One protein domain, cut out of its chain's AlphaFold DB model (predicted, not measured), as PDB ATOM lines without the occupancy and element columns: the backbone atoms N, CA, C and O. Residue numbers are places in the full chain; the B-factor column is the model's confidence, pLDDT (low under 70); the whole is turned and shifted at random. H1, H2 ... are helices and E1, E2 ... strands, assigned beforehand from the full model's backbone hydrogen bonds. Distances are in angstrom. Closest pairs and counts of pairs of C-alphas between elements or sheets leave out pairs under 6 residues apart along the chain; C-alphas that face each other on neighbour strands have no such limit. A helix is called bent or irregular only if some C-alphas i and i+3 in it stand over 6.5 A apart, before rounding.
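Overview. This is residues 2 to 115 of the 256 residues of an uncharacterized protein of Exidia glandulosa HHB12029 (UniProt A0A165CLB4). A small sheet of three parallel strands has one helix, H2, packed over one face, above its edge strand E1, and no named helix over the other face; H1 runs side by side with H2, and H4 packs on residues 44 to 48 of H2, while neither H1 nor H4 is on the sheet itself. A long loop, residues 24 to 36, lies at the end of the sheet where E1 ends, and the short helix H5 follows E3. The printed part has 114 residues, in the order H1 E1 H2 H3 E2 H4 E3 H5; the sheet runs E1 E2 E3. It is mixed, helices and strands, and compact, with a radius of gyration of the C-alphas of 14.1 A and spans of 38 by 31 by 24 A.

Along the chain. H1, residues 3 to 12, begins at C-alpha 3 (-11.443, -50.150, -52.988) and is 14.2 A long. E1 is residues 18 to 23, 16.1 A; H2 residues 37 to 50, 20.1 A; H3 residues 53 to 56. E2 is residues 59 to 66, 18.7 A; H4 residues 73 to 80; E3 residues 93 to 98, 16.7 A. H5, residues 102 to 106, ends at C-alpha 106 (-20.084, -38.368, -27.034).

Arrangement. E1 and E2 are parallel at 3 degrees, with N 22 and O 63 2.8 A apart, within hydrogen-bond range. E2 and E3 are parallel at 9 degrees, with N 64 and O 95 at 2.8 A. Two strand-helix-strand units, parallel neighbour strands with helices between, have right-handed crossovers: E1, H2 H3, E2 and E2, H4, E3. H2 is on the sheet, over E1, at a height of 9.6 A. H1 touches H2 at a shallow tilt of 15 degrees, the same way; their closest C-alphas, of Ala 3 and Asn 42, are 5.3 A apart. H4 touches residues 44 to 48 of H2 at a steep tilt of 39 degrees, its closest C-alphas, of Arg 48 and Val 75, 6.2 A apart. H4 is irregular, C-alphas 75 and 78 being 7.5 A apart. H1, H2 and H5 have every O i to N i+4 pair within hydrogen-bond range, H4 2 of 4; H3 is too short for such a pair.

Size, cuts and confidence. The two C-alphas farthest apart, of Ala 14 and Glu 103, are 41.2 A apart. The printed part has no cut; the links E1 to H2 and H4 to E3 are long. Residues 86 to 87 pair with 112 to 113, parallel. The model's pLDDT is under 70 at residues 26 to 34, 81 to 83 and 100 to 109.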
ATOM      1  N   ARG A   2     -10.316 -54.809 -52.486       74.38
ATOM      2  CA  ARG A   2      -9.632 -53.566 -52.906       74.38
ATOM      3  C   ARG A   2     -10.683 -52.490 -53.210       74.38
ATOM      4  O   ARG A   2     -11.702 -52.830 -53.807       74.38
ATOM      5  N   ALA A   3     -10.460 -51.233 -52.814       80.56
ATOM      6  CA  ALA A   3     -11.443 -50.150 -52.988       80.56
ATOM      7  C   ALA A   3     -11.906 -49.979 -54.442       80.56
ATOM      8  O   ALA A   3     -13.093 -49.793 -54.681       80.56
ATOM      9  N   GLU A   4     -11.008 -50.163 -55.410       83.06
ATOM     10  CA  GLU A   4     -11.321 -50.147 -56.847       83.06
ATOM     11  C   GLU A   4     -12.461 -51.107 -57.219       83.06
ATOM     12  O   GLU A   4     -13.344 -50.762 -58.002       83.06
ATOM     13  N   HIS A   5     -12.496 -52.304 -56.623       85.50
ATOM     14  CA  HIS A   5     -13.574 -53.261 -56.870       85.50
ATOM     15  C   HIS A   5     -14.898 -52.786 -56.272       85.50
ATOM     16  O   HIS A   5     -15.934 -52.937 -56.914       85.50
ATOM     17  N   ALA A   6     -14.870 -52.210 -55.065       85.12
ATOM     18  CA  ALA A   6     -16.066 -51.682 -54.417       85.12
ATOM     19  C   ALA A   6     -16.665 -50.522 -55.227       85.12
ATOM     20  O   ALA A   6     -17.862 -50.525 -55.505       85.12
ATOM     21  N   LEU A   7     -15.825 -49.590 -55.687       87.19
ATOM     22  CA  LEU A   7     -16.235 -48.468 -56.537       87.19
ATOM     23  C   LEU A   7     -16.819 -48.955 -57.869       87.19
ATOM     24  O   LEU A   7     -17.924 -48.569 -58.239       87.19
ATOM     25  N   ALA A   8     -16.155 -49.899 -58.537       86.44
ATOM     26  CA  ALA A   8     -16.657 -50.447 -59.793       86.44
ATOM     27  C   ALA A   8     -17.973 -51.239 -59.624       86.44
ATOM     28  O   ALA A   8     -18.775 -51.328 -60.555       86.44
ATOM     29  N   ILE A   9     -18.223 -51.852 -58.460       86.38
ATOM     30  CA  ILE A   9     -19.521 -52.472 -58.135       86.38
ATOM     31  C   ILE A   9     -20.592 -51.393 -57.918       86.38
ATOM     32  O   ILE A   9     -21.703 -51.522 -58.440       86.38
ATOM     33  N   LEU A  10     -20.267 -50.317 -57.194       86.19
ATOM     34  CA  LEU A  10     -21.183 -49.194 -56.978       86.19
ATOM     35  C   LEU A  10     -21.633 -48.575 -58.305       86.19
ATOM     36  O   LEU A  10     -22.833 -48.383 -58.489       86.19
ATOM     37  N   GLU A  11     -20.716 -48.367 -59.247       85.25
ATOM     38  CA  GLU A  11     -21.022 -47.837 -60.583       85.25
ATOM     39  C   GLU A  11     -21.867 -48.807 -61.425       85.25
ATOM     40  O   GLU A  11     -22.845 -48.404 -62.055       85.25
ATOM     41  N   ARG A  12     -21.537 -50.105 -61.418       86.44
ATOM     42  CA  ARG A  12     -22.212 -51.112 -62.263       86.44
ATOM     43  C   ARG A  12     -23.568 -51.577 -61.751       86.44
ATOM     44  O   ARG A  12     -24.305 -52.219 -62.490       86.44
ATOM     45  N   SER A  13     -23.909 -51.279 -60.504       84.38
ATOM     46  CA  SER A  13     -25.130 -51.784 -59.863       84.38
ATOM     47  C   SER A  13     -26.436 -51.159 -60.379       84.38
ATOM     48  O   SER A  13     -27.483 -51.488 -59.842       84.38
ATOM     49  N   ALA A  14     -26.411 -50.306 -61.413       76.75
ATOM     50  CA  ALA A  14     -27.576 -49.910 -62.223       76.75
ATOM     51  C   ALA A  14     -28.850 -49.550 -61.420       76.75
ATOM     52  O   ALA A  14     -29.948 -49.978 -61.761       76.75
ATOM     53  N   ALA A  15     -28.689 -48.763 -60.349       80.50
ATOM     54  CA  ALA A  15     -29.747 -48.349 -59.415       80.50
ATOM     55  C   ALA A  15     -30.374 -49.455 -58.537       80.50
ATOM     56  O   ALA A  15     -31.341 -49.185 -57.833       80.50
ATOM     57  N   ALA A  16     -29.806 -50.663 -58.500       89.25
ATOM     58  CA  ALA A  16     -30.201 -51.699 -57.549       89.25
ATOM     59  C   ALA A  16     -29.949 -51.267 -56.095       89.25
ATOM     60  O   ALA A  16     -29.013 -50.502 -55.827       89.25
ATOM     61  N   ASP A  17     -30.749 -51.814 -55.178       92.00
ATOM     62  CA  ASP A  17     -30.547 -51.688 -53.735       92.00
ATOM     63  C   ASP A  17     -29.149 -52.179 -53.340       92.00
ATOM     64  O   ASP A  17     -28.657 -53.189 -53.854       92.00
ATOM     65  N   ILE A  18     -28.507 -51.469 -52.410       92.62
ATOM     66  CA  ILE A  18     -27.149 -51.788 -51.961       92.62
ATOM     67  C   ILE A  18     -27.060 -51.953 -50.446       92.62
ATOM     68  O   ILE A  18     -27.580 -51.155 -49.666       92.62
ATOM     69  N   THR A  19     -26.317 -52.981 -50.048       93.69
ATOM     70  CA  THR A  19     -25.829 -53.171 -48.683       93.69
ATOM     71  C   THR A  19     -24.390 -52.696 -48.614       93.69
ATOM     72  O   THR A  19     -23.543 -53.113 -49.408       93.69
ATOM     73  N   VAL A  20     -24.105 -51.835 -47.645       92.50
ATOM     74  CA  VAL A  20     -22.786 -51.257 -47.434       92.50
ATOM     75  C   VAL A  20     -22.294 -51.635 -46.047       92.50
ATOM     76  O   VAL A  20     -22.924 -51.310 -45.047       92.50
ATOM     77  N   SER A  21     -21.144 -52.305 -45.992       92.19
ATOM     78  CA  SER A  21     -20.449 -52.627 -44.747       92.19
ATOM     79  C   SER A  21     -18.994 -52.204 -44.867       92.19
ATOM     80  O   SER A  21     -18.233 -52.802 -45.629       92.19
ATOM     81  N   ILE A  22     -18.614 -51.168 -44.123       89.19
ATOM     82  CA  ILE A  22     -17.254 -50.633 -44.098       89.19
ATOM     83  C   ILE A  22     -16.674 -50.876 -42.712       89.19
ATOM     84  O   ILE A  22     -17.203 -50.419 -41.702       89.19
ATOM     85  N   CYS A  23     -15.572 -51.617 -42.683       87.38
ATOM     86  CA  CYS A  23     -14.911 -52.035 -41.462       87.38
ATOM     87  C   CYS A  23     -13.494 -51.456 -41.436       87.38
ATOM     88  O   CYS A  23     -12.614 -51.919 -42.162       87.38
ATOM     89  N   PHE A  24     -13.290 -50.434 -40.607       83.25
ATOM     90  CA  PHE A  24     -11.982 -49.872 -40.279       83.25
ATOM     91  C   PHE A  24     -11.431 -50.477 -38.983       83.25
ATOM     92  O   PHE A  24     -10.841 -49.785 -38.149       83.25
ATOM     93  N   SER A  25     -11.595 -51.786 -38.825       73.19
ATOM     94  CA  SER A  25     -10.935 -52.572 -37.793       73.19
ATOM     95  C   SER A  25     -10.357 -53.829 -38.438       73.19
ATOM     96  O   SER A  25     -10.990 -54.500 -39.251       73.19
ATOM     97  N   ALA A  26      -9.112 -54.160 -38.107       59.59
ATOM     98  CA  ALA A  26      -8.544 -55.446 -38.482       59.59
ATOM     99  C   ALA A  26      -8.773 -56.410 -37.317       59.59
ATOM    100  O   ALA A  26      -7.884 -56.633 -36.495       59.59
ATOM    101  N   HIS A  27      -9.988 -56.947 -37.205       54.00
ATOM    102  CA  HIS A  27     -10.276 -57.982 -36.219       54.00
ATOM    103  C   HIS A  27      -9.661 -59.314 -36.654       54.00
ATOM    104  O   HIS A  27     -10.297 -60.135 -37.311       54.00
ATOM    105  N   HIS A  28      -8.434 -59.567 -36.212       38.91
ATOM    106  CA  HIS A  28      -8.015 -60.925 -35.902       38.91
ATOM    107  C   HIS A  28      -7.678 -60.984 -34.415       38.91
ATOM    108  O   HIS A  28      -6.749 -60.330 -33.962       38.91
ATOM    109  N   SER A  29      -8.500 -61.723 -33.662       40.59
ATOM    110  CA  SER A  29      -8.228 -62.245 -32.315       40.59
ATOM    111  C   SER A  29      -7.278 -61.400 -31.448       40.59
ATOM    112  O   SER A  29      -6.059 -61.544 -31.522       40.59
ATOM    113  N   ARG A  30      -7.850 -60.559 -30.578       43.16
ATOM    114  CA  ARG A  30      -7.171 -59.872 -29.456       43.16
ATOM    115  C   ARG A  30      -5.999 -58.936 -29.799       43.16
ATOM    116  O   ARG A  30      -5.449 -58.330 -28.889       43.16
ATOM    117  N   THR A  31      -5.641 -58.759 -31.070       47.56
ATOM    118  CA  THR A  31      -4.631 -57.782 -31.493       47.56
ATOM    119  C   THR A  31      -5.188 -56.930 -32.623       47.56
ATOM    120  O   THR A  31      -5.492 -57.420 -33.708       47.56
ATOM    121  N   PHE A  32      -5.350 -55.632 -32.364       55.66
ATOM    122  CA  PHE A  32      -5.665 -54.670 -33.410       55.66
ATOM    123  C   PHE A  32      -4.463 -54.602 -34.349       55.66
ATOM    124  O   PHE A  32      -3.454 -53.968 -34.033       55.66
ATOM    125  N   ARG A  33      -4.532 -55.270 -35.506       59.47
ATOM    126  CA  ARG A  33      -3.548 -54.995 -36.552       59.47
ATOM    127  C   ARG A  33      -3.781 -53.558 -36.999       59.47
ATOM    128  O   ARG A  33      -4.878 -53.207 -37.428       59.47
ATOM    129  N   GLN A  34      -2.758 -52.725 -36.865       69.00
ATOM    130  CA  GLN A  34      -2.841 -51.337 -37.288       69.00
ATOM    131  C   GLN A  34      -3.169 -51.294 -38.785       69.00
ATOM    132  O   GLN A  34      -2.490 -51.937 -39.593       69.00
ATOM    133  N   LEU A  35      -4.242 -50.587 -39.143       78.12
ATOM    134  CA  LEU A  35      -4.589 -50.354 -40.541       78.12
ATOM    135  C   LEU A  35      -3.454 -49.586 -41.214       78.12
ATOM    136  O   LEU A  35      -2.906 -48.646 -40.636       78.12
ATOM    137  N   SER A  36      -3.104 -49.973 -42.440       85.94
ATOM    138  CA  SER A  36      -2.152 -49.182 -43.213       85.94
ATOM    139  C   SER A  36      -2.803 -47.872 -43.670       85.94
ATOM    140  O   SER A  36      -4.019 -47.801 -43.861       85.94
ATOM    141  N   ALA A  37      -1.996 -46.838 -43.918       87.69
ATOM    142  CA  ALA A  37      -2.489 -45.578 -44.485       87.69
ATOM    143  C   ALA A  37      -3.217 -45.786 -45.829       87.69
ATOM    144  O   ALA A  37      -4.176 -45.078 -46.143       87.69
ATOM    145  N   VAL A  38      -2.797 -46.794 -46.601       88.56
ATOM    146  CA  VAL A  38      -3.437 -47.180 -47.864       88.56
ATOM    147  C   VAL A  38      -4.827 -47.765 -47.616       88.56
ATOM    148  O   VAL A  38      -5.762 -47.398 -48.322       88.56
ATOM    149  N   ASP A  39      -4.995 -48.626 -46.608       86.62
ATOM    150  CA  ASP A  39      -6.305 -49.196 -46.256       86.62
ATOM    151  C   ASP A  39      -7.286 -48.110 -45.802       86.62
ATOM    152  O   ASP A  39      -8.437 -48.098 -46.239       86.62
ATOM    153  N   ILE A  40      -6.812 -47.165 -44.984       89.00
ATOM    154  CA  ILE A  40      -7.603 -46.017 -44.520       89.00
ATOM    155  C   ILE A  40      -8.036 -45.158 -45.713       89.00
ATOM    156  O   ILE A  40      -9.230 -44.939 -45.909       89.00
ATOM    157  N   THR A  41      -7.088 -44.757 -46.565       91.19
ATOM    158  CA  THR A  41      -7.359 -43.925 -47.752       91.19
ATOM    159  C   THR A  41      -8.357 -44.596 -48.697       91.19
ATOM    160  O   THR A  41      -9.295 -43.966 -49.189       91.19
ATOM    161  N   ASN A  42      -8.189 -45.900 -48.925       90.00
ATOM    162  CA  ASN A  42      -9.085 -46.707 -49.746       90.00
ATOM    163  C   ASN A  42     -10.500 -46.770 -49.159       90.00
ATOM    164  O   ASN A  42     -11.477 -46.591 -49.887       90.00
ATOM    165  N   GLY A  43     -10.625 -47.000 -47.851       89.75
ATOM    166  CA  GLY A  43     -11.917 -46.991 -47.171       89.75
ATOM    167  C   GLY A  43     -12.587 -45.619 -47.238       89.75
ATOM    168  O   GLY A  43     -13.764 -45.534 -47.577       89.75
ATOM    169  N   HIS A  44     -11.838 -44.537 -47.010       92.56
ATOM    170  CA  HIS A  44     -12.335 -43.164 -47.133       92.56
ATOM    171  C   HIS A  44     -12.859 -42.854 -48.536       92.56
ATOM    172  O   HIS A  44     -13.898 -42.211 -48.670       92.56
ATOM    173  N   ALA A  45     -12.187 -43.328 -49.588       91.75
ATOM    174  CA  ALA A  45     -12.669 -43.168 -50.959       91.75
ATOM    175  C   ALA A  45     -14.042 -43.835 -51.167       91.75
ATOM    176  O   ALA A  45     -14.928 -43.241 -51.781       91.75
ATOM    177  N   VAL A  46     -14.251 -45.030 -50.601       91.69
ATOM    178  CA  VAL A  46     -15.553 -45.715 -50.643       91.69
ATOM    179  C   VAL A  46     -16.603 -44.962 -49.824       91.69
ATOM    180  O   VAL A  46     -17.715 -44.785 -50.314       91.69
ATOM    181  N   VAL A  47     -16.262 -44.461 -48.628       91.81
ATOM    182  CA  VAL A  47     -17.175 -43.646 -47.798       91.81
ATOM    183  C   VAL A  47     -17.642 -42.402 -48.561       91.81
ATOM    184  O   VAL A  47     -18.840 -42.131 -48.640       91.81
ATOM    185  N   ARG A  48     -16.715 -41.678 -49.199       91.44
ATOM    186  CA  ARG A  48     -17.053 -40.508 -50.023       91.44
ATOM    187  C   ARG A  48     -17.947 -40.878 -51.207       91.44
ATOM    188  O   ARG A  48     -18.860 -40.124 -51.531       91.44
ATOM    189  N   ALA A  49     -17.716 -42.028 -51.839       91.00
ATOM    190  CA  ALA A  49     -18.549 -42.496 -52.942       91.00
ATOM    191  C   ALA A  49     -19.981 -42.802 -52.481       91.00
ATOM    192  O   ALA A  49     -20.929 -42.290 -53.069       91.00
ATOM    193  N   ILE A  50     -20.168 -43.574 -51.404       91.44
ATOM    194  CA  ILE A  50     -21.515 -43.914 -50.906       91.44
ATOM    195  C   ILE A  50     -22.277 -42.699 -50.360       91.44
ATOM    196  O   ILE A  50     -23.505 -42.713 -50.359       91.44
ATOM    197  N   ALA A  51     -21.567 -41.653 -49.919       88.69
ATOM    198  CA  ALA A  51     -22.159 -40.400 -49.456       88.69
ATOM    199  C   ALA A  51     -22.741 -39.551 -50.601       88.69
ATOM    200  O   ALA A  51     -23.450 -38.576 -50.355       88.69
ATOM    201  N   GLN A  52     -22.472 -39.904 -51.863       87.94
ATOM    202  CA  GLN A  52     -23.096 -39.242 -53.001       87.94
ATOM    203  C   GLN A  52     -24.604 -39.512 -53.020       87.94
ATOM    204  O   GLN A  52     -25.060 -40.641 -52.822       87.94
ATOM    205  N   LYS A  53     -25.385 -38.476 -53.348       83.06
ATOM    206  CA  LYS A  53     -26.857 -38.525 -53.374       83.06
ATOM    207  C   LYS A  53     -27.409 -39.737 -54.136       83.06
ATOM    208  O   LYS A  53     -28.334 -40.387 -53.663       83.06
ATOM    209  N   THR A  54     -26.794 -40.077 -55.268       84.25
ATOM    210  CA  THR A  54     -27.172 -41.205 -56.136       84.25
ATOM    211  C   THR A  54     -27.156 -42.560 -55.421       84.25
ATOM    212  O   THR A  54     -27.818 -43.500 -55.853       84.25
ATOM    213  N   HIS A  55     -26.367 -42.709 -54.357       89.44
ATOM    214  CA  HIS A  55     -26.252 -43.959 -53.611       89.44
ATOM    215  C   HIS A  55     -27.071 -43.943 -52.321       89.44
ATOM    216  O   HIS A  55     -27.674 -44.960 -51.993       89.44
ATOM    217  N   LEU A  56     -27.189 -42.798 -51.647       88.88
ATOM    218  CA  LEU A  56     -27.957 -42.667 -50.402       88.88
ATOM    219  C   LEU A  56     -29.421 -43.110 -50.526       88.88
ATOM    220  O   LEU A  56     -29.959 -43.724 -49.606       88.88
ATOM    221  N   GLU A  57     -30.056 -42.852 -51.670       89.56
ATOM    222  CA  GLU A  57     -31.464 -43.201 -51.908       89.56
ATOM    223  C   GLU A  57     -31.714 -44.711 -52.053       89.56
ATOM    224  O   GLU A  57     -32.856 -45.146 -51.937       89.56
ATOM    225  N   ARG A  58     -30.672 -45.521 -52.257       91.19
ATOM    226  CA  ARG A  58     -30.765 -46.969 -52.522       91.19
ATOM    227  C   ARG A  58     -30.015 -47.841 -51.511       91.19
ATOM    228  O   ARG A  58     -30.018 -49.065 -51.629       91.19
ATOM    229  N   ILE A  59     -29.341 -47.238 -50.529       93.44
ATOM    230  CA  ILE A  59     -28.719 -47.996 -49.437       93.44
ATOM    231  C   ILE A  59     -29.825 -48.524 -48.528       93.44
ATOM    232  O   ILE A  59     -30.540 -47.748 -47.901       93.44
ATOM    233  N   THR A  60     -29.943 -49.848 -48.443       94.62
ATOM    234  CA  THR A  60     -30.918 -50.525 -47.574       94.62
ATOM    235  C   THR A  60     -30.305 -50.961 -46.250       94.62
ATOM    236  O   THR A  60     -31.010 -51.069 -45.245       94.62
ATOM    237  N   GLN A  61     -28.987 -51.153 -46.214       95.69
ATOM    238  CA  GLN A  61     -28.238 -51.483 -45.007       95.69
ATOM    239  C   GLN A  61     -26.913 -50.723 -44.988       95.69
ATOM    240  O   GLN A  61     -26.159 -50.773 -45.962       95.69
ATOM    241  N   LEU A  62     -26.623 -50.051 -43.874       93.69
ATOM    242  CA  LEU A  62     -25.368 -49.346 -43.646       93.69
ATOM    243  C   LEU A  62     -24.733 -49.841 -42.349       93.69
ATOM    244  O   LEU A  62     -25.316 -49.692 -41.278       93.69
ATOM    245  N   SER A  63     -23.528 -50.392 -42.455       92.94
ATOM    246  CA  SER A  63     -22.689 -50.764 -41.322       92.94
ATOM    247  C   SER A  63     -21.350 -50.036 -41.398       92.94
ATOM    248  O   SER A  63     -20.642 -50.157 -42.402       92.94
ATOM    249  N   LEU A  64     -21.008 -49.271 -40.361       89.12
ATOM    250  CA  LEU A  64     -19.724 -48.589 -40.215       89.12
ATOM    251  C   LEU A  64     -19.066 -49.030 -38.908       89.12
ATOM    252  O   LEU A  64     -19.621 -48.830 -37.831       89.12
ATOM    253  N   GLN A  65     -17.866 -49.597 -39.000       87.50
ATOM    254  CA  GLN A  65     -17.008 -49.852 -37.844       87.50
ATOM    255  C   GLN A  65     -15.789 -48.947 -37.936       87.50
ATOM    256  O   GLN A  65     -15.017 -49.058 -38.888       87.50
ATOM    257  N   LEU A  66     -15.636 -48.036 -36.982       83.25
ATOM    258  CA  LEU A  66     -14.706 -46.915 -37.032       83.25
ATOM    259  C   LEU A  66     -13.737 -46.980 -35.858       83.25
ATOM    260  O   LEU A  66     -14.152 -47.106 -34.712       83.25
ATOM    261  N   THR A  67     -12.446 -46.863 -36.140       80.94
ATOM    262  CA  THR A  67     -11.408 -46.686 -35.118       80.94
ATOM    263  C   THR A  67     -10.919 -45.247 -35.116       80.94
ATOM    264  O   THR A  67     -10.960 -44.585 -36.154       80.94
ATOM    265  N   ALA A  68     -10.356 -44.801 -33.991       79.44
ATOM    266  CA  ALA A  68      -9.872 -43.426 -33.837       79.44
ATOM    267  C   ALA A  68      -8.842 -43.043 -34.907       79.44
ATOM    268  O   ALA A  68      -8.796 -41.905 -35.356       79.44
ATOM    269  N   VAL A  69      -8.042 -44.015 -35.353       82.25
ATOM    270  CA  VAL A  69      -7.010 -43.834 -36.385       82.25
ATOM    271  C   VAL A  69      -7.612 -43.649 -37.780       82.25
ATOM    272  O   VAL A  69      -7.043 -42.947 -38.608       82.25
ATOM    273  N   ALA A  70      -8.743 -44.295 -38.059       83.75
ATOM    274  CA  ALA A  70      -9.420 -44.198 -39.346       83.75
ATOM    275  C   ALA A  70     -10.441 -43.054 -39.399       83.75
ATOM    276  O   ALA A  70     -11.048 -42.832 -40.449       83.75
ATOM    277  N   TRP A  71     -10.652 -42.354 -38.285       83.25
ATOM    278  CA  TRP A  71     -11.569 -41.234 -38.212       83.25
ATOM    279  C   TRP A  71     -11.034 -40.021 -38.978       83.25
ATOM    280  O   TRP A  71      -9.914 -39.569 -38.753       83.25
ATOM    281  N   ASP A  72     -11.879 -39.460 -39.837       85.69
ATOM    282  CA  ASP A  72     -11.629 -38.219 -40.565       85.69
ATOM    283  C   ASP A  72     -12.942 -37.426 -40.630       85.69
ATOM    284  O   ASP A  72     -13.962 -37.924 -41.116       85.69
ATOM    285  N   GLU A  73     -12.937 -36.213 -40.077       83.19
ATOM    286  CA  GLU A  73     -14.153 -35.410 -39.944       83.19
ATOM    287  C   GLU A  73     -14.747 -35.041 -41.306       83.19
ATOM    288  O   GLU A  73     -15.959 -35.130 -41.465       83.19
ATOM    289  N   ASP A  74     -13.924 -34.749 -42.314       85.81
ATOM    290  CA  ASP A  74     -14.397 -34.392 -43.654       85.81
ATOM    291  C   ASP A  74     -15.007 -35.597 -44.381       85.81
ATOM    292  O   ASP A  74     -15.974 -35.471 -45.137       85.81
ATOM    293  N   VAL A  75     -14.458 -36.792 -44.155       88.19
ATOM    294  CA  VAL A  75     -14.961 -38.041 -44.741       88.19
ATOM    295  C   VAL A  75     -16.320 -38.422 -44.164       88.19
ATOM    296  O   VAL A  75     -17.208 -38.834 -44.913       88.19
ATOM    297  N   PHE A  76     -16.482 -38.311 -42.844       85.12
ATOM    298  CA  PHE A  76     -17.696 -38.748 -42.155       85.12
ATOM    299  C   PHE A  76     -18.695 -37.623 -41.868       85.12
ATOM    300  O   PHE A  76     -19.820 -37.916 -41.457       85.12
ATOM    301  N   ALA A  77     -18.344 -36.363 -42.152       81.00
ATOM    302  CA  ALA A  77     -19.217 -35.199 -42.018       81.00
ATOM    303  C   ALA A  77     -20.637 -35.430 -42.563       81.00
ATOM    304  O   ALA A  77     -21.583 -35.103 -41.843       81.00
ATOM    305  N   PRO A  78     -20.849 -36.054 -43.743       82.44
ATOM    306  CA  PRO A  78     -22.201 -36.296 -44.245       82.44
ATOM    307  C   PRO A  78     -23.092 -37.086 -43.280       82.44
ATOM    308  O   PRO A  78     -24.299 -36.885 -43.266       82.44
ATOM    309  N   PHE A  79     -22.517 -37.971 -42.464       80.94
ATOM    310  CA  PHE A  79     -23.260 -38.837 -41.550       80.94
ATOM    311  C   PHE A  79     -23.363 -38.259 -40.123       80.94
ATOM    312  O   PHE A  79     -24.219 -38.708 -39.354       80.94
ATOM    313  N   LEU A  80     -22.502 -37.294 -39.763       73.50
ATOM    314  CA  LEU A  80     -22.188 -36.940 -38.364       73.50
ATOM    315  C   LEU A  80     -22.190 -35.421 -38.063       73.50
ATOM    316  O   LEU A  80     -22.090 -35.028 -36.904       73.50
ATOM    317  N   HIS A  81     -22.299 -34.546 -39.073       65.19
ATOM    318  CA  HIS A  81     -22.146 -33.091 -38.907       65.19
ATOM    319  C   HIS A  81     -23.404 -32.367 -38.368       65.19
ATOM    320  O   HIS A  81     -24.535 -32.841 -38.481       65.19
ATOM    321  N   GLN A  82     -23.216 -31.158 -37.816       60.28
ATOM    322  CA  GLN A  82     -24.226 -30.311 -37.150       60.28
ATOM    323  C   GLN A  82     -25.226 -29.601 -38.100       60.28
ATOM    324  O   GLN A  82     -25.803 -28.577 -37.740       60.28
ATOM    325  N   GLY A  83     -25.452 -30.143 -39.299       65.94
ATOM    326  CA  GLY A  83     -26.394 -29.616 -40.295       65.94
ATOM    327  C   GLY A  83     -27.754 -30.323 -40.301       65.94
ATOM    328  O   GLY A  83     -28.163 -30.946 -39.314       65.94
ATOM    329  N   GLU A  84     -28.458 -30.228 -41.434       76.00
ATOM    330  CA  GLU A  84     -29.673 -31.011 -41.680       76.00
ATOM    331  C   GLU A  84     -29.355 -32.518 -41.724       76.00
ATOM    332  O   GLU A  84     -28.365 -32.912 -42.342       76.00
ATOM    333  N   PRO A  85     -30.191 -33.375 -41.109       79.94
ATOM    334  CA  PRO A  85     -29.998 -34.818 -41.149       79.94
ATOM    335  C   PRO A  85     -29.944 -35.390 -42.572       79.94
ATOM    336  O   PRO A  85     -30.810 -35.092 -43.398       79.94
ATOM    337  N   LEU A  86     -28.986 -36.284 -42.831       85.56
ATOM    338  CA  LEU A  86     -28.786 -36.893 -44.146       85.56
ATOM    339  C   LEU A  86     -29.952 -37.833 -44.497       85.56
ATOM    340  O   LEU A  86     -30.133 -38.844 -43.811       85.56
ATOM    341  N   PRO A  87     -30.754 -37.557 -45.540       88.50
ATOM    342  CA  PRO A  87     -31.884 -38.409 -45.885       88.50
ATOM    343  C   PRO A  87     -31.414 -39.732 -46.496       88.50
ATOM    344  O   PRO A  87     -30.774 -39.748 -47.546       88.50
ATOM    345  N   MET A  88     -31.797 -40.845 -45.871       91.94
ATOM    346  CA  MET A  88     -31.560 -42.202 -46.374       91.94
ATOM    347  C   MET A  88     -32.886 -42.983 -46.386       91.94
ATOM    348  O   MET A  88     -33.130 -43.811 -45.510       91.94
ATOM    349  N   PRO A  89     -33.792 -42.689 -47.339       89.81
ATOM    350  CA  PRO A  89     -35.186 -43.143 -47.296       89.81
ATOM    351  C   PRO A  89     -35.366 -44.658 -47.449       89.81
ATOM    352  O   PRO A  89     -36.369 -45.198 -46.988       89.81
ATOM    353  N   SER A  90     -34.413 -45.339 -48.086       92.06
ATOM    354  CA  SER A  90     -34.455 -46.792 -48.292       92.06
ATOM    355  C   SER A  90     -33.760 -47.578 -47.183       92.06
ATOM    356  O   SER A  90     -33.830 -48.808 -47.187       92.06
ATOM    357  N   LEU A  91     -33.107 -46.894 -46.236       94.50
ATOM    358  CA  LEU A  91     -32.346 -47.535 -45.173       94.50
ATOM    359  C   LEU A  91     -33.291 -48.279 -44.228       94.50
ATOM    360  O   LEU A  91     -34.283 -47.730 -43.757       94.50
ATOM    361  N   ARG A  92     -32.969 -49.544 -43.955       95.31
ATOM    362  CA  ARG A  92     -33.722 -50.442 -43.065       95.31
ATOM    363  C   ARG A  92     -32.881 -50.950 -41.909       95.31
ATOM    364  O   ARG A  92     -33.429 -51.232 -40.850       95.31
ATOM    365  N   SER A  93     -31.569 -51.061 -42.103       96.56
ATOM    366  CA  SER A  93     -30.629 -51.486 -41.069       96.56
ATOM    367  C   SER A  93     -29.499 -50.482 -40.939       96.56
ATOM    368  O   SER A  93     -28.839 -50.172 -41.933       96.56
ATOM    369  N   LEU A  94     -29.249 -50.020 -39.718       94.12
ATOM    370  CA  LEU A  94     -28.116 -49.163 -39.385       94.12
ATOM    371  C   LEU A  94     -27.285 -49.825 -38.292       94.12
ATOM    372  O   LEU A  94     -27.819 -50.168 -37.239       94.12
ATOM    373  N   SER A  95     -25.984 -49.958 -38.525       92.25
ATOM    374  CA  SER A  95     -25.035 -50.454 -37.534       92.25
ATOM    375  C   SER A  95     -23.822 -49.534 -37.464       92.25
ATOM    376  O   SER A  95     -23.090 -49.410 -38.440       92.25
ATOM    377  N   ILE A  96     -23.598 -48.878 -36.333       88.75
ATOM    378  CA  ILE A  96     -22.440 -48.011 -36.119       88.75
ATOM    379  C   ILE A  96     -21.688 -48.502 -34.893       88.75
ATOM    380  O   ILE A  96     -22.266 -48.628 -33.819       88.75
ATOM    381  N   TYR A  97     -20.399 -48.759 -35.075       85.19
ATOM    382  CA  TYR A  97     -19.489 -49.200 -34.031       85.19
ATOM    383  C   TYR A  97     -18.302 -48.253 -34.000       85.19
ATOM    384  O   TYR A  97     -17.556 -48.173 -34.978       85.19
ATOM    385  N   THR A  98     -18.109 -47.547 -32.899       79.56
ATOM    386  CA  THR A  98     -16.960 -46.658 -32.712       79.56
ATOM    387  C   THR A  98     -16.042 -47.216 -31.637       79.56
ATOM    388  O   THR A  98     -16.459 -47.553 -30.539       79.56
ATOM    389  N   TRP A  99     -14.756 -47.318 -31.952       73.56
ATOM    390  CA  TRP A  99     -13.733 -47.847 -31.047       73.56
ATOM    391  C   TRP A  99     -12.945 -46.724 -30.337       73.56
ATOM    392  O   TRP A  99     -11.904 -46.976 -29.731       73.56
ATOM    393  N   ASP A 100     -13.438 -45.484 -30.406       67.00
ATOM    394  CA  ASP A 100     -12.845 -44.251 -29.850       67.00
ATOM    395  C   ASP A 100     -13.162 -44.101 -28.369       67.00
ATOM    396  O   ASP A 100     -14.203 -44.592 -27.961       67.00
ATOM    397  N   SER A 101     -12.332 -43.442 -27.546       61.00
ATOM    398  CA  SER A 101     -12.638 -43.187 -26.117       61.00
ATOM    399  C   SER A 101     -14.013 -42.520 -25.914       61.00
ATOM    400  O   SER A 101     -14.528 -41.854 -26.813       61.00
ATOM    401  N   GLU A 102     -14.636 -42.703 -24.742       57.75
ATOM    402  CA  GLU A 102     -15.994 -42.199 -24.445       57.75
ATOM    403  C   GLU A 102     -16.159 -40.683 -24.686       57.75
ATOM    404  O   GLU A 102     -17.203 -40.215 -25.148       57.75
ATOM    405  N   GLU A 103     -15.099 -39.912 -24.446       56.03
ATOM    406  CA  GLU A 103     -15.064 -38.466 -24.689       56.03
ATOM    407  C   GLU A 103     -15.242 -38.115 -26.178       56.03
ATOM    408  O   GLU A 103     -15.941 -37.164 -26.519       56.03
ATOM    409  N   LEU A 104     -14.671 -38.913 -27.085       55.88
ATOM    410  CA  LEU A 104     -14.774 -38.708 -28.534       55.88
ATOM    411  C   LEU A 104     -16.113 -39.215 -29.086       55.88
ATOM    412  O   LEU A 104     -16.714 -38.569 -29.945       55.88
ATOM    413  N   ALA A 105     -16.600 -40.338 -28.557       57.53
ATOM    414  CA  ALA A 105     -17.900 -40.924 -28.877       57.53
ATOM    415  C   ALA A 105     -19.075 -39.973 -28.601       57.53
ATOM    416  O   ALA A 105     -20.024 -39.878 -29.386       57.53
ATOM    417  N   SER A 106     -19.008 -39.253 -27.478       56.31
ATOM    418  CA  SER A 106     -20.084 -38.368 -27.034       56.31
ATOM    419  C   SER A 106     -20.180 -37.059 -27.826       56.31
ATOM    420  O   SER A 106     -21.269 -36.486 -27.926       56.31
ATOM    421  N   ALA A 107     -19.079 -36.623 -28.446       55.00
ATOM    422  CA  ALA A 107     -18.993 -35.386 -29.219       55.00
ATOM    423  C   ALA A 107     -19.546 -35.490 -30.657       55.00
ATOM    424  O   ALA A 107     -19.668 -34.474 -31.342       55.00
ATOM    425  N   ARG A 108     -19.863 -36.702 -31.140       67.81
ATOM    426  CA  ARG A 108     -20.089 -36.988 -32.570       67.81
ATOM    427  C   ARG A 108     -21.401 -37.749 -32.803       67.81
ATOM    428  O   ARG A 108     -21.365 -38.942 -33.105       67.81
ATOM    429  N   PRO A 109     -22.571 -37.105 -32.639       68.12
ATOM    430  CA  PRO A 109     -23.840 -37.800 -32.773       68.12
ATOM    431  C   PRO A 109     -24.145 -38.177 -34.223       68.12
ATOM    432  O   PRO A 109     -23.970 -37.373 -35.139       68.12
ATOM    433  N   ILE A 110     -24.701 -39.370 -34.429       74.44
ATOM    434  CA  ILE A 110     -25.168 -39.789 -35.755       74.44
ATOM    435  C   ILE A 110     -26.413 -38.990 -36.141       74.44
ATOM    436  O   ILE A 110     -27.384 -38.923 -35.384       74.44
ATOM    437  N   ARG A 111     -26.401 -38.399 -37.343       75.50
ATOM    438  CA  ARG A 111     -27.504 -37.579 -37.878       75.50
ATOM    439  C   ARG A 111     -27.966 -38.050 -39.256       75.50
ATOM    440  O   ARG A 111     -28.156 -37.264 -40.180       75.50
ATOM    441  N   ILE A 112     -28.202 -39.350 -39.379       82.25
ATOM    442  CA  ILE A 112     -28.903 -39.937 -40.524       82.25
ATOM    443  C   ILE A 112     -30.409 -39.836 -40.274       82.25
ATOM    444  O   ILE A 112     -30.893 -40.201 -39.207       82.25
ATOM    445  N   ARG A 113     -31.170 -39.367 -41.265       85.31
ATOM    446  CA  ARG A 113     -32.633 -39.423 -41.252       85.31
ATOM    447  C   ARG A 113     -33.096 -40.625 -42.048       85.31
ATOM    448  O   ARG A 113     -33.224 -40.564 -43.274       85.31
ATOM    449  N   ALA A 114     -33.377 -41.690 -41.317       85.12
ATOM    450  CA  ALA A 114     -33.939 -42.920 -41.834       85.12
ATOM    451  C   ALA A 114     -35.146 -43.276 -40.976       85.12
ATOM    452  O   ALA A 114     -35.029 -43.857 -39.902       85.12
ATOM    453  N   PHE A 115     -36.325 -42.870 -41.435       77.94
ATOM    454  CA  PHE A 115     -37.535 -43.146 -40.685       77.94
ATOM    455  C   PHE A 115     -37.795 -44.642 -40.676       77.94
ATOM    456  O   PHE A 115     -37.848 -45.268 -41.736       77.94
TER     457      PHE A 115